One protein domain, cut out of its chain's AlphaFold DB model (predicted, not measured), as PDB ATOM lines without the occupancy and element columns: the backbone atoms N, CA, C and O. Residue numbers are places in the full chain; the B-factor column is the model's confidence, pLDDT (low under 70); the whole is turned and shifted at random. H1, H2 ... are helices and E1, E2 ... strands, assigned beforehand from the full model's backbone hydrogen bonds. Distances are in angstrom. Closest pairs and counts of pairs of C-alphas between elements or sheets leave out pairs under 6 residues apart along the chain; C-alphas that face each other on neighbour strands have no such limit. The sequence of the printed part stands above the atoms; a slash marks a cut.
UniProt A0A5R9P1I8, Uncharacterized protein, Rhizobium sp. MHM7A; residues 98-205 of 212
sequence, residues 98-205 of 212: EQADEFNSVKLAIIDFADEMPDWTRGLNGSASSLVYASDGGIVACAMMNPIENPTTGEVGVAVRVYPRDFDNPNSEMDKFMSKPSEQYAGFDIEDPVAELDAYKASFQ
ATOM      1  N   GLU A  98     142.210  65.496   9.123       93.25
ATOM      2  CA  GLU A  98     142.452  64.475  10.150       93.25
ATOM      3  C   GLU A  98     141.363  64.501  11.228       93.25
ATOM      4  O   GLU A  98     140.751  63.479  11.507       93.25
ATOM      5  N   GLN A  99     141.009  65.690  11.728       91.56
ATOM      6  CA  GLN A  99     139.926  65.846  12.705       91.56
ATOM      7  C   GLN A  99     138.566  65.408  12.149       91.56
ATOM      8  O   GLN A  99     137.765  64.802  12.857       91.56
ATOM      9  N   ALA A 100     138.270  65.737  10.886       94.38
ATOM     10  CA  ALA A 100     137.043  65.276  10.248       94.38
ATOM     11  C   ALA A 100     137.044  63.750  10.068       94.38
ATOM     12  O   ALA A 100     136.018  63.125  10.320       94.38
ATOM     13  N   ASP A 101     138.173  63.163   9.663       94.69
ATOM     14  CA  ASP A 101     138.326  61.721   9.452       94.69
ATOM     15  C   ASP A 101     138.125  60.929  10.750       94.69
ATOM     16  O   ASP A 101     137.313  60.005  10.786       94.69
ATOM     17  N   GLU A 102     138.780  61.337  11.842       91.38
ATOM     18  CA  GLU A 102     138.628  60.704  13.158       91.38
ATOM     19  C   GLU A 102     137.183  60.797  13.664       91.38
ATOM     20  O   GLU A 102     136.578  59.783  14.023       91.38
ATOM     21  N   PHE A 103     136.580  61.991  13.608       93.06
ATOM     22  CA  PHE A 103     135.185  62.183  14.011       93.06
ATOM     23  C   PHE A 103     134.230  61.309  13.196       93.06
ATOM     24  O   PHE A 103     133.324  60.672  13.740       93.06
ATOM     25  N   ASN A 104     134.416  61.290  11.878       95.56
ATOM     26  CA  ASN A 104     133.536  60.567  10.972       95.56
ATOM     27  C   ASN A 104     133.729  59.056  11.063       95.56
ATOM     28  O   ASN A 104     132.750  58.331  10.907       95.56
ATOM     29  N   SER A 105     134.931  58.578  11.373       92.62
ATOM     30  CA  SER A 105     135.189  57.160  11.636       92.62
ATOM     31  C   SER A 105     134.412  56.678  12.861       92.62
ATOM     32  O   SER A 105     133.693  55.682  12.779       92.62
ATOM     33  N   VAL A 106     134.437  57.442  13.960       90.38
ATOM     34  CA  VAL A 106     133.618  57.152  15.150       90.38
ATOM     35  C   VAL A 106     132.121  57.245  14.833       90.38
ATOM     36  O   VAL A 106     131.331  56.409  15.266       90.38
ATOM     37  N   LYS A 107     131.702  58.236  14.035       92.19
ATOM     38  CA  LYS A 107     130.302  58.374  13.611       92.19
ATOM     39  C   LYS A 107     129.818  57.175  12.791       92.19
ATOM     40  O   LYS A 107     128.690  56.737  12.999       92.19
ATOM     41  N   LEU A 108     130.643  56.655  11.884       92.12
ATOM     42  CA  LEU A 108     130.337  55.453  11.106       92.12
ATOM     43  C   LEU A 108     130.225  54.226  12.013       92.12
ATOM     44  O   LEU A 108     129.243  53.503  11.897       92.12
ATOM     45  N   ALA A 109     131.141  54.058  12.973       90.25
ATOM     46  CA  ALA A 109     131.067  52.973  13.952       90.25
ATOM     47  C   ALA A 109     129.760  53.010  14.767       90.25
ATOM     48  O   ALA A 109     129.107  51.986  14.935       90.25
ATOM     49  N   ILE A 110     129.318  54.198  15.204       88.44
ATOM     50  CA  ILE A 110     128.025  54.378  15.893       88.44
ATOM     51  C   ILE A 110     126.841  53.966  15.008       88.44
ATOM     52  O   ILE A 110     125.883  53.370  15.499       88.44
ATOM     53  N   ILE A 111     126.879  54.312  13.718       89.31
ATOM     54  CA  ILE A 111     125.818  53.955  12.770       89.31
ATOM     55  C   ILE A 111     125.782  52.438  12.561       89.31
ATOM     56  O   ILE A 111     124.705  51.856  12.665       89.31
ATOM     57  N   ASP A 112     126.934  51.807  12.319       87.31
ATOM     58  CA  ASP A 112     127.026  50.351  12.153       87.31
ATOM     59  C   ASP A 112     126.538  49.619  13.409       87.31
ATOM     60  O   ASP A 112     125.720  48.707  13.311       87.31
ATOM     61  N   PHE A 113     126.945  50.074  14.597       86.19
ATOM     62  CA  PHE A 113     126.464  49.530  15.866       86.19
ATOM     63  C   PHE A 113     124.935  49.593  15.979       86.19
ATOM     64  O   PHE A 113     124.297  48.612  16.355       86.19
ATOM     65  N   ALA A 114     124.327  50.731  15.635       85.31
ATOM     66  CA  ALA A 114     122.875  50.882  15.686       85.31
ATOM     67  C   ALA A 114     122.143  49.995  14.667       85.31
ATOM     68  O   ALA A 114     121.024  49.570  14.939       85.31
ATOM     69  N   ASP A 115     122.761  49.715  13.517       82.62
ATOM     70  CA  ASP A 115     122.209  48.810  12.505       82.62
ATOM     71  C   ASP A 115     122.337  47.324  12.923       82.62
ATOM     72  O   ASP A 115     121.555  46.484  12.465       82.62
ATOM     73  N   GLU A 116     123.288  46.986  13.804       82.62
ATOM     74  CA  GLU A 116     123.527  45.622  14.303       82.62
ATOM     75  C   GLU A 116     122.802  45.302  15.625       82.62
ATOM     76  O   GLU A 116     122.479  44.136  15.884       82.62
ATOM     77  N   MET A 117     122.503  46.312  16.448       81.00
ATOM     78  CA  MET A 117     121.951  46.127  17.794       81.00
ATOM     79  C   MET A 117     120.422  46.283  17.844       81.00
ATOM     80  O   MET A 117     119.890  47.329  17.480       81.00
ATOM     81  N   PRO A 118     119.677  45.288  18.365       78.56
ATOM     82  CA  PRO A 118     118.215  45.247  18.269       78.56
ATOM     83  C   PRO A 118     117.477  46.284  19.131       78.56
ATOM     84  O   PRO A 118     116.312  46.570  18.859       78.56
ATOM     85  N   ASP A 119     118.103  46.811  20.187       80.69
ATOM     86  CA  ASP A 119     117.529  47.835  21.072       80.69
ATOM     87  C   ASP A 119     117.971  49.261  20.717       80.69
ATOM     88  O   ASP A 119     117.569  50.217  21.392       80.69
ATOM     89  N   TRP A 120     118.778  49.405  19.666       83.88
ATOM     90  CA  TRP A 120     119.182  50.682  19.104       83.88
ATOM     91  C   TRP A 120     118.498  50.908  17.765       83.88
ATOM     92  O   TRP A 120     118.150  49.993  17.026       83.88
ATOM     93  N   THR A 121     118.230  52.168  17.472       83.81
ATOM     94  CA  THR A 121     117.586  52.584  16.236       83.81
ATOM     95  C   THR A 121     118.346  53.761  15.668       83.81
ATOM     96  O   THR A 121     118.631  54.745  16.363       83.81
ATOM     97  N   ARG A 122     118.653  53.649  14.378       82.19
ATOM     98  CA  ARG A 122     119.186  54.736  13.574       82.19
ATOM     99  C   ARG A 122     118.069  55.726  13.244       82.19
ATOM    100  O   ARG A 122     117.112  55.383  12.559       82.19
ATOM    101  N   GLY A 123     118.199  56.950  13.736       74.38
ATOM    102  CA  GLY A 123     117.310  58.066  13.433       74.38
ATOM    103  C   GLY A 123     117.867  58.988  12.346       74.38
ATOM    104  O   GLY A 123     118.867  58.701  11.675       74.38
ATOM    105  N   LEU A 124     117.238  60.154  12.207       72.69
ATOM    106  CA  LEU A 124     117.671  61.204  11.284       72.69
ATOM    107  C   LEU A 124     119.104  61.673  11.595       72.69
ATOM    108  O   LEU A 124     119.557  61.638  12.744       72.69
ATOM    109  N   ASN A 125     119.826  62.122  10.562       77.06
ATOM    110  CA  ASN A 125     121.216  62.598  10.653       77.06
ATOM    111  C   ASN A 125     122.190  61.554  11.246       77.06
ATOM    112  O   ASN A 125     123.150  61.893  11.950       77.06
ATOM    113  N   GLY A 126     121.918  60.265  11.005       72.69
ATOM    114  CA  GLY A 126     122.706  59.142  11.522       72.69
ATOM    115  C   GLY A 126     122.752  59.083  13.051       72.69
ATOM    116  O   GLY A 126     123.756  58.649  13.615       72.69
ATOM    117  N   SER A 127     121.750  59.634  13.741       80.12
ATOM    118  CA  SER A 127     121.649  59.514  15.199       80.12
ATOM    119  C   SER A 127     121.407  58.056  15.583       80.12
ATOM    120  O   SER A 127     120.701  57.346  14.881       80.12
ATOM    121  N   ALA A 128     121.994  57.608  16.687       85.19
ATOM    122  CA  ALA A 128     121.732  56.293  17.254       85.19
ATOM    123  C   ALA A 128     121.055  56.495  18.606       85.19
ATOM    124  O   ALA A 128     121.577  57.215  19.465       85.19
ATOM    125  N   SER A 129     119.872  55.911  18.777       85.00
ATOM    126  CA  SER A 129     119.070  56.078  19.986       85.00
ATOM    127  C   SER A 129     118.474  54.765  20.471       85.00
ATOM    128  O   SER A 129     118.229  53.864  19.679       85.00
ATOM    129  N   SER A 130     118.244  54.661  21.775       85.31
ATOM    130  CA  SER A 130     117.634  53.502  22.421       85.31
ATOM    131  C   SER A 130     116.609  53.984  23.440       85.31
ATOM    132  O   SER A 130     116.892  54.861  24.265       85.31
ATOM    133  N   LEU A 131     115.398  53.436  23.374       83.25
ATOM    134  CA  LEU A 131     114.338  53.751  24.327       83.25
ATOM    135  C   LEU A 131     114.580  53.003  25.640       83.25
ATOM    136  O   LEU A 131     114.850  51.804  25.651       83.25
ATOM    137  N   VAL A 132     114.445  53.717  26.756       78.56
ATOM    138  CA  VAL A 132     114.506  53.146  28.102       78.56
ATOM    139  C   VAL A 132     113.087  53.032  28.627       78.56
ATOM    140  O   VAL A 132     112.340  54.014  28.650       78.56
ATOM    141  N   TYR A 133     112.727  51.838  29.070       76.44
ATOM    142  CA  TYR A 133     111.391  51.528  29.548       76.44
ATOM    143  C   TYR A 133     111.417  51.207  31.050       76.44
ATOM    144  O   TYR A 133     112.435  50.758  31.573       76.44
ATOM    145  N   ALA A 134     110.305  51.441  31.746       72.88
ATOM    146  CA  ALA A 134     110.054  51.033  33.129       72.88
ATOM    147  C   ALA A 134     109.423  49.639  33.200       72.88
ATOM    148  O   ALA A 134     108.926  49.123  32.206       72.88
ATOM    149  N   SER A 135     109.411  49.009  34.374       74.38
ATOM    150  CA  SER A 135     108.928  47.631  34.570       74.38
ATOM    151  C   SER A 135     107.492  47.364  34.099       74.38
ATOM    152  O   SER A 135     107.153  46.220  33.802       74.38
ATOM    153  N   ASP A 136     106.664  48.402  33.985       74.50
ATOM    154  CA  ASP A 136     105.299  48.359  33.450       74.50
ATOM    155  C   ASP A 136     105.215  48.479  31.912       74.50
ATOM    156  O   ASP A 136     104.125  48.410  31.342       74.50
ATOM    157  N   GLY A 137     106.355  48.636  31.235       70.75
ATOM    158  CA  GLY A 137     106.473  48.814  29.788       70.75
ATOM    159  C   GLY A 137     106.359  50.266  29.313       70.75
ATOM    160  O   GLY A 137     106.380  50.502  28.106       70.75
ATOM    161  N   GLY A 138     106.241  51.248  30.211       72.12
ATOM    162  CA  GLY A 138     106.217  52.666  29.845       72.12
ATOM    163  C   GLY A 138     107.604  53.201  29.478       72.12
ATOM    164  O   GLY A 138     108.571  52.929  30.176       72.12
ATOM    165  N   ILE A 139     107.721  53.996  28.409       75.38
ATOM    166  CA  ILE A 139     108.978  54.692  28.063       75.38
ATOM    167  C   ILE A 139     109.239  55.804  29.084       75.38
ATOM    168  O   ILE A 139     108.418  56.720  29.206       75.38
ATOM    169  N   VAL A 140     110.395  55.762  29.748       74.19
ATOM    170  CA  VAL A 140     110.816  56.725  30.784       74.19
ATOM    171  C   VAL A 140     111.967  57.629  30.355       74.19
ATOM    172  O   VAL A 140     112.076  58.752  30.845       74.19
ATOM    173  N   ALA A 141     112.807  57.179  29.423       76.19
ATOM    174  CA  ALA A 141     113.930  57.963  28.921       76.19
ATOM    175  C   ALA A 141     114.338  57.525  27.508       76.19
ATOM    176  O   ALA A 141     113.874  56.510  26.987       76.19
ATOM    177  N   CYS A 142     115.225  58.303  26.896       81.19
ATOM    178  CA  CYS A 142     115.869  57.993  25.627       81.19
ATOM    179  C   CYS A 142     117.383  58.167  25.775       81.19
ATOM    180  O   CYS A 142     117.854  59.243  26.153       81.19
ATOM    181  N   ALA A 143     118.141  57.114  25.484       83.31
ATOM    182  CA  ALA A 143     119.593  57.161  25.384       83.31
ATOM    183  C   ALA A 143     119.993  57.515  23.947       83.31
ATOM    184  O   ALA A 143     119.429  56.971  23.003       83.31
ATOM    185  N   MET A 144     120.960  58.415  23.774       83.56
ATOM    186  CA  MET A 144     121.463  58.842  22.466       83.56
ATOM    187  C   MET A 144     122.988  58.754  22.415       83.56
ATOM    188  O   MET A 144     123.664  59.338  23.265       83.56
ATOM    189  N   MET A 145     123.524  58.089  21.392       83.62
ATOM    190  CA  MET A 145     124.959  58.012  21.112       83.62
ATOM    191  C   MET A 145     125.406  59.127  20.172       83.62
ATOM    192  O   MET A 145     124.768  59.398  19.153       83.62
ATOM    193  N   ASN A 146     126.522  59.768  20.505       83.12
ATOM    194  CA  ASN A 146     127.150  60.789  19.672       83.12
ATOM    195  C   ASN A 146     128.675  60.709  19.784       83.12
ATOM    196  O   ASN A 146     129.171  60.447  20.882       83.12
ATOM    197  N   PRO A 147     129.423  61.039  18.718       84.88
ATOM    198  CA  PRO A 147     130.845  61.294  18.861       84.88
ATOM    199  C   PRO A 147     131.079  62.495  19.788       84.88
ATOM    200  O   PRO A 147     130.293  63.454  19.814       84.88
ATOM    201  N   ILE A 148     132.167  62.449  20.543       83.19
ATOM    202  CA  ILE A 148     132.664  63.555  21.361       83.19
ATOM    203  C   ILE A 148     134.142  63.769  21.094       83.19
ATOM    204  O   ILE A 148     134.857  62.828  20.784       83.19
ATOM    205  N   GLU A 149     134.597  65.007  21.245       81.12
ATOM    206  CA  GLU A 149     135.999  65.371  21.062       81.12
ATOM    207  C   GLU A 149     136.552  65.910  22.372       81.12
ATOM    208  O   GLU A 149     135.936  66.769  23.016       81.12
ATOM    209  N   ASN A 150     137.727  65.427  22.761       78.00
ATOM    210  CA  ASN A 150     138.464  65.997  23.868       78.00
ATOM    211  C   ASN A 150     139.070  67.340  23.420       78.00
ATOM    212  O   ASN A 150     139.948  67.361  22.557       78.00
ATOM    213  N   PRO A 151     138.680  68.479  24.021       76.19
ATOM    214  CA  PRO A 151     139.157  69.794  23.589       76.19
ATOM    215  C   PRO A 151     140.650  70.028  23.866       76.19
ATOM    216  O   PRO A 151     141.213  71.004  23.376       76.19
ATOM    217  N   THR A 152     141.280  69.175  24.680       75.25
ATOM    218  CA  THR A 152     142.692  69.284  25.065       75.25
ATOM    219  C   THR A 152     143.578  68.360  24.238       75.25
ATOM    220  O   THR A 152     144.641  68.790  23.797       75.25
ATOM    221  N   THR A 153     143.165  67.102  24.042       78.81
ATOM    222  CA  THR A 153     143.966  66.096  23.315       78.81
ATOM    223  C   THR A 153     143.594  65.985  21.840       78.81
ATOM    224  O   THR A 153     144.414  65.529  21.054       78.81
ATOM    225  N   GLY A 154     142.396  66.427  21.452       76.00
ATOM    226  CA  GLY A 154     141.847  66.235  20.109       76.00
ATOM    227  C   GLY A 154     141.254  64.845  19.876       76.00
ATOM    228  O   GLY A 154     140.585  64.658  18.871       76.00
ATOM    229  N   GLU A 155     141.442  63.907  20.810       80.88
ATOM    230  CA  GLU A 155     140.951  62.534  20.687       80.88
ATOM    231  C   GLU A 155     139.424  62.498  20.583       80.88
ATOM    232  O   GLU A 155     138.713  63.182  21.334       80.88
ATOM    233  N   VAL A 156     138.931  61.668  19.666       81.44
ATOM    234  CA  VAL A 156     137.506  61.430  19.457       81.44
ATOM    235  C   VAL A 156     137.098  60.137  20.157       81.44
ATOM    236  O   VAL A 156     137.759  59.117  20.006       81.44
ATOM    237  N   GLY A 157     135.993  60.178  20.896       81.31
ATOM    238  CA  GLY A 157     135.370  59.005  21.509       81.31
ATOM    239  C   GLY A 157     133.855  59.009  21.334       81.31
ATOM    240  O   GLY A 157     133.293  59.811  20.580       81.31
ATOM    241  N   VAL A 158     133.176  58.139  22.075       83.00
ATOM    242  CA  VAL A 158     131.716  57.994  22.050       83.00
ATOM    243  C   VAL A 158     131.133  58.493  23.365       83.00
ATOM    244  O   VAL A 158     131.632  58.179  24.442       83.00
ATOM    245  N   ALA A 159     130.045  59.257  23.301       77.69
ATOM    246  CA  ALA A 159     129.237  59.579  24.470       77.69
ATOM    247  C   ALA A 159     127.809  59.074  24.320       77.69
ATOM    248  O   ALA A 159     127.156  59.324  23.302       77.69
ATOM    249  N   VAL A 160     127.300  58.470  25.390       81.19
ATOM    250  CA  VAL A 160     125.881  58.170  25.562       81.19
ATOM    251  C   VAL A 160     125.275  59.209  26.493       81.19
ATOM    252  O   VAL A 160     125.715  59.397  27.626       81.19
ATOM    253  N   ARG A 161     124.243  59.896  26.019       79.06
ATOM    254  CA  ARG A 161     123.490  60.881  26.797       79.06
ATOM    255  C   ARG A 161     122.079  60.374  27.013       79.06
ATOM    256  O   ARG A 161     121.417  60.005  26.045       79.06
ATOM    257  N   VAL A 162     121.626  60.366  28.259       78.12
ATOM    258  CA  VAL A 162     120.268  59.945  28.606       78.12
ATOM    259  C   VAL A 162     119.421  61.178  28.859       78.12
ATOM    260  O   VAL A 162     119.770  62.033  29.676       78.12
ATOM    261  N   TYR A 163     118.307  61.266  28.146       75.25
ATOM    262  CA  TYR A 163     117.326  62.328  28.286       75.25
ATOM    263  C   TYR A 163     116.071  61.746  28.934       75.25
ATOM    264  O   TYR A 163     115.519  60.772  28.409       75.25
ATOM    265  N   PRO A 164     115.607  62.309  30.059       70.75
ATOM    266  CA  PRO A 164     114.343  61.896  30.635       70.75
ATOM    267  C   PRO A 164     113.225  62.277  29.667       70.75
ATOM    268  O   PRO A 164     113.288  63.306  28.986       70.75
ATOM    269  N   ARG A 165     112.183  61.452  29.598       65.50
ATOM    270  CA  ARG A 165     110.977  61.836  28.873       65.50
ATOM    271  C   ARG A 165     110.306  62.963  29.654       65.50
ATOM    272  O   ARG A 165     109.757  62.722  30.727       65.50
ATOM    273  N   ASP A 166     110.345  64.185  29.124       54.53
ATOM    274  CA  ASP A 166     109.501  65.262  29.641       54.53
ATOM    275  C   ASP A 166     108.041  64.807  29.501       54.53
ATOM    276  O   ASP A 166     107.549  64.521  28.408       54.53
ATOM    277  N   PHE A 167     107.386  64.649  30.647       43.78
ATOM    278  CA  PHE A 167     106.262  63.740  30.880       43.78
ATOM    279  C   PHE A 167     104.935  64.096  30.176       43.78
ATOM    280  O   PHE A 167     103.921  63.508  30.523       43.78
ATOM    281  N   ASP A 168     104.890  65.030  29.215       36.50
ATOM    282  CA  ASP A 168     103.597  65.554  28.732       36.50
ATOM    283  C   ASP A 168     103.537  66.088  27.288       36.50
ATOM    284  O   ASP A 168     102.544  66.709  26.908       36.50
ATOM    285  N   ASN A 169     104.542  65.853  26.433       40.94
ATOM    286  CA  ASN A 169     104.429  66.244  25.021       40.94
ATOM    287  C   ASN A 169     104.280  65.029  24.086       40.94
ATOM    288  O   ASN A 169     105.285  64.503  23.605       40.94
ATOM    289  N   PRO A 170     103.042  64.605  23.761       39.25
ATOM    290  CA  PRO A 170     102.786  63.539  22.788       39.25
ATOM    291  C   PRO A 170     103.216  63.895  21.354       39.25
ATOM    292  O   PRO A 170     103.208  63.025  20.494       39.25
ATOM    293  N   ASN A 171     103.621  65.148  21.097       41.69
ATOM    294  CA  ASN A 171     104.152  65.619  19.813       41.69
ATOM    295  C   ASN A 171     105.672  65.867  19.843       41.69
ATOM    296  O   ASN A 171     106.216  66.510  18.938       41.69
ATOM    297  N   SER A 172     106.366  65.448  20.907       40.09
ATOM    298  CA  SER A 172     107.823  65.522  20.953       40.09
ATOM    299  C   SER A 172     108.398  64.434  20.056       40.09
ATOM    300  O   SER A 172     108.610  63.309  20.495       40.09
ATOM    301  N   GLU A 173     108.648  64.781  18.796       45.28
ATOM    302  CA  GLU A 173     109.583  64.049  17.935       45.28
ATOM    303  C   GLU A 173     110.877  63.782  18.729       45.28
ATOM    304  O   GLU A 173     111.299  64.630  19.523       45.28
ATOM    305  N   MET A 174     111.491  62.605  18.564       45.31
ATOM    306  CA  MET A 174     112.730  62.232  19.275       45.31
ATOM    307  C   MET A 174     113.867  63.242  19.033       45.31
ATOM    308  O   MET A 174     114.792  63.383  19.819       45.31
ATOM    309  N   ASP A 175     113.748  64.031  17.978       43.28
ATOM    310  CA  ASP A 175     114.623  65.114  17.559       43.28
ATOM    311  C   ASP A 175     114.542  66.340  18.500       43.28
ATOM    312  O   ASP A 175     115.366  67.253  18.417       43.28
ATOM    313  N   LYS A 176     113.538  66.385  19.393       42.69
ATOM    314  CA  LYS A 176     113.209  67.512  20.284       42.69
ATOM    315  C   LYS A 176     113.541  67.263  21.756       42.69
ATOM    316  O   LYS A 176     113.008  67.971  22.613       42.69
ATOM    317  N   PHE A 177     114.464  66.349  22.075       52.06
ATOM    318  CA  PHE A 177     115.117  66.318  23.394       52.06
ATOM    319  C   PHE A 177     116.007  67.569  23.566       52.06
ATOM    320  O   PHE A 177     117.232  67.519  23.520       52.06
ATOM    321  N   MET A 178     115.369  68.735  23.707       44.69
ATOM    322  CA  MET A 178     116.012  70.041  23.897       44.69
ATOM    323  C   MET A 178     116.379  70.307  25.366       44.69
ATOM    324  O   MET A 178     116.943  71.357  25.684       44.69
ATOM    325  N   SER A 179     116.046  69.389  26.275       54.91
ATOM    326  CA  SER A 179     116.476  69.436  27.669       54.91
ATOM    327  C   SER A 179     117.951  69.042  27.787       54.91
ATOM    328  O   SER A 179     118.515  68.373  26.924       54.91
ATOM    329  N   LYS A 180     118.629  69.489  28.849       56.16
ATOM    330  CA  LYS A 180     119.962  68.953  29.163       56.16
ATOM    331  C   LYS A 180     119.809  67.470  29.518       56.16
ATOM    332  O   LYS A 180     118.843  67.138  30.205       56.16
ATOM    333  N   PRO A 181     120.745  66.601  29.105       61.47
ATOM    334  CA  PRO A 181     120.680  65.196  29.483       61.47
ATOM    335  C   PRO A 181     120.714  65.074  31.009       61.47
ATOM    336  O   PRO A 181     121.461  65.807  31.668       61.47
ATOM    337  N   SER A 182     119.902  64.172  31.561       66.44
ATOM    338  CA  SER A 182     119.917  63.878  32.995       66.44
ATOM    339  C   SER A 182     121.219  63.198  33.390       66.44
ATOM    340  O   SER A 182     121.726  63.449  34.478       66.44
ATOM    341  N   GLU A 183     121.771  62.377  32.492       69.06
ATOM    342  CA  GLU A 183     123.007  61.628  32.709       69.06
ATOM    343  C   GLU A 183     123.855  61.588  31.431       69.06
ATOM    344  O   GLU A 183     123.335  61.624  30.310       69.06
ATOM    345  N   GLN A 184     125.179  61.559  31.599       68.75
ATOM    346  CA  GLN A 184     126.147  61.503  30.506       68.75
ATOM    347  C   GLN A 184     127.211  60.459  30.825       68.75
ATOM    348  O   GLN A 184     127.812  60.500  31.898       68.75
ATOM    349  N   TYR A 185     127.477  59.591  29.858       72.31
ATOM    350  CA  TYR A 185     128.514  58.573  29.921       72.31
ATOM    351  C   TYR A 185     129.407  58.685  28.687       72.31
ATOM    352  O   TYR A 185     128.932  59.080  27.620       72.31
ATOM    353  N   ALA A 186     130.693  58.364  28.822       63.53
ATOM    354  CA  ALA A 186     131.672  58.470  27.745       63.53
ATOM    355  C   ALA A 186     132.637  57.279  27.756       63.53
ATOM    356  O   ALA A 186     133.049  56.843  28.829       63.53
ATOM    357  N   GLY A 187     132.998  56.804  26.565       60.97
ATOM    358  CA  GLY A 187     134.005  55.775  26.305       60.97
ATOM    359  C   GLY A 187     134.941  56.215  25.176       60.97
ATOM    360  O   GLY A 187     134.618  57.143  24.422       60.97
ATOM    361  N   PHE A 188     136.115  55.592  25.085       59.03
ATOM    362  CA  PHE A 188     137.064  55.872  24.002       59.03
ATOM    363  C   PHE A 188     136.788  54.981  22.795       59.03
ATOM    364  O   PHE A 188     136.843  55.460  21.665       59.03
ATOM    365  N   ASP A 189     136.421  53.729  23.049       59.22
ATOM    366  CA  ASP A 189     135.954  52.783  22.046       59.22
ATOM    367  C   ASP A 189     134.425  52.618  22.119       59.22
ATOM    368  O   ASP A 189     133.810  52.794  23.172       59.22
ATOM    369  N   ILE A 190     133.799  52.270  20.995       56.09
ATOM    370  CA  ILE A 190     132.396  51.846  20.973       56.09
ATOM    371  C   ILE A 190     132.211  50.475  21.640       56.09
ATOM    372  O   ILE A 190     131.125  50.178  22.136       56.09
ATOM    373  N   GLU A 191     133.282  49.678  21.686       53.03
ATOM    374  CA  GLU A 191     133.346  48.393  22.389       53.03
ATOM    375  C   GLU A 191     133.584  48.555  23.907       53.03
ATOM    376  O   GLU A 191     133.452  47.585  24.661       53.03
ATOM    377  N   ASP A 192     133.912  49.762  24.392       49.81
ATOM    378  CA  ASP A 192     134.137  49.995  25.820       49.81
ATOM    379  C   ASP A 192     132.815  49.862  26.608       49.81
ATOM    380  O   ASP A 192     131.824  50.539  26.306       49.81
ATOM    381  N   PRO A 193     132.765  49.035  27.671       48.59
ATOM    382  CA  PRO A 193     131.548  48.837  28.443       48.59
ATOM    383  C   PRO A 193     131.162  50.105  29.209       48.59
ATOM    384  O   PRO A 193     131.897  50.578  30.077       48.59
ATOM    385  N   VAL A 194     129.946  50.596  28.967       54.91
ATOM    386  CA  VAL A 194     129.339  51.684  29.746       54.91
ATOM    387  C   VAL A 194     128.537  51.082  30.903       54.91
ATOM    388  O   VAL A 194     127.305  51.076  30.897       54.91
ATOM    389  N   ALA A 195     129.243  50.528  31.894       53.53
ATOM    390  CA  ALA A 195     128.647  49.792  33.016       53.53
ATOM    391  C   ALA A 195     127.552  50.590  33.756       53.53
ATOM    392  O   ALA A 195     126.583  50.019  34.263       53.53
ATOM    393  N   GLU A 196     127.677  51.916  33.799       59.06
ATOM    394  CA  GLU A 196     126.714  52.812  34.431       59.06
ATOM    395  C   GLU A 196     125.410  52.970  33.631       59.06
ATOM    396  O   GLU A 196     124.349  53.082  34.243       59.06
ATOM    397  N   LEU A 197     125.447  52.906  32.292       62.31
ATOM    398  CA  LEU A 197     124.237  52.922  31.457       62.31
ATOM    399  C   LEU A 197     123.434  51.633  31.640       62.31
ATOM    400  O   LEU A 197     122.206  51.673  31.721       62.31
ATOM    401  N   ASP A 198     124.123  50.499  31.738       62.78
ATOM    402  CA  ASP A 198     123.487  49.206  31.977       62.78
ATOM    403  C   ASP A 198     122.867  49.153  33.372       62.78
ATOM    404  O   ASP A 198     121.731  48.706  33.525       62.78
ATOM    405  N   ALA A 199     123.565  49.676  34.386       60.94
ATOM    406  CA  ALA A 199     123.016  49.826  35.730       60.94
ATOM    407  C   ALA A 199     121.794  50.760  35.745       60.94
ATOM    408  O   ALA A 199     120.797  50.455  36.405       60.94
ATOM    409  N   TYR A 200     121.837  51.856  34.981       62.44
ATOM    410  CA  TYR A 200     120.708  52.765  34.811       62.44
ATOM    411  C   TYR A 200     119.521  52.050  34.154       62.44
ATOM    412  O   TYR A 200     118.452  51.994  34.758       62.44
ATOM    413  N   LYS A 201     119.699  51.404  32.991       63.44
ATOM    414  CA  LYS A 201     118.653  50.602  32.322       63.44
ATOM    415  C   LYS A 201     118.094  49.510  33.251       63.44
ATOM    416  O   LYS A 201     116.876  49.373  33.380       63.44
ATOM    417  N   ALA A 202     118.963  48.792  33.966       59.22
ATOM    418  CA  ALA A 202     118.585  47.742  34.916       59.22
ATOM    419  C   ALA A 202     117.809  48.273  36.132       59.22
ATOM    420  O   ALA A 202     116.990  47.546  36.699       59.22
ATOM    421  N   SER A 203     118.025  49.534  36.524       60.59
ATOM    422  CA  SER A 203     117.248  50.181  37.589       60.59
ATOM    423  C   SER A 203     115.782  50.418  37.199       60.59
ATOM    424  O   SER A 203     114.930  50.519  38.084       60.59
ATOM    425  N   PHE A 204     115.471  50.427  35.894       52.09
ATOM    426  CA  PHE A 204     114.113  50.591  35.372       52.09
ATOM    427  C   PHE A 204     113.474  49.280  34.887       52.09
ATOM    428  O   PHE A 204     112.250  49.161  34.989       52.09
ATOM    429  N   GLN A 205     114.244  48.277  34.428       51.34
ATOM    430  CA  GLN A 205     113.692  47.026  33.881       51.34
ATOM    431  C   GLN A 205     114.549  45.759  34.057       51.34
ATOM    432  O   GLN A 205     115.759  45.740  33.854       51.34
TER     433      GLN A 205
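What this domain is: This is residues 98 to 205 of the 212 residues of an uncharacterized protein of Rhizobium sp. MHM7A (UniProt A0A5R9P1I8). Look for a strongly twisted four-stranded sheet with two helices along its strands on one face, making two layers; residues 168 to 173 stick out. The 108 printed residues include named elements H1 E1 E2 E3 E4 H2, mixed in class; the sheet E1 E2 E3 E4 is a meander, each strand antiparallel to the one before. The whole is compact, radius of gyration of the C-alphas 14.3 A, spanning 45 by 28 by 28 A.

Where its parts are: Find E1 at residues 128 to 133, E2 at 139 to 149, E3 at 156 to 164, E4 at 183 to 187. H1, residues 98 to 116, runs 27.0 A from C-alpha 98 at (142.452, 64.475, 10.150); H2, residues 195 to 204, ends at C-alpha 204, (114.113, 50.591, 35.372).

How they stand to each other: Hairpin E2 and E3 has N 144 and O 161 within hydrogen-bond range, 2.8 A. H1 touches E2, closest C-alphas Lys 107 and Pro 147, 6.0 A; H2 touches E1, closest Val 132 and Lys 201, 6.4 A. O i to N i+4 pairs are within range throughout H1, 5 of 6 in H2.

The domain as a whole: The printed part has no cut; links H1 to E1 and E3 to E4 are long. The model's pLDDT is under 70 at residues 165 to 184 and 186 to 205.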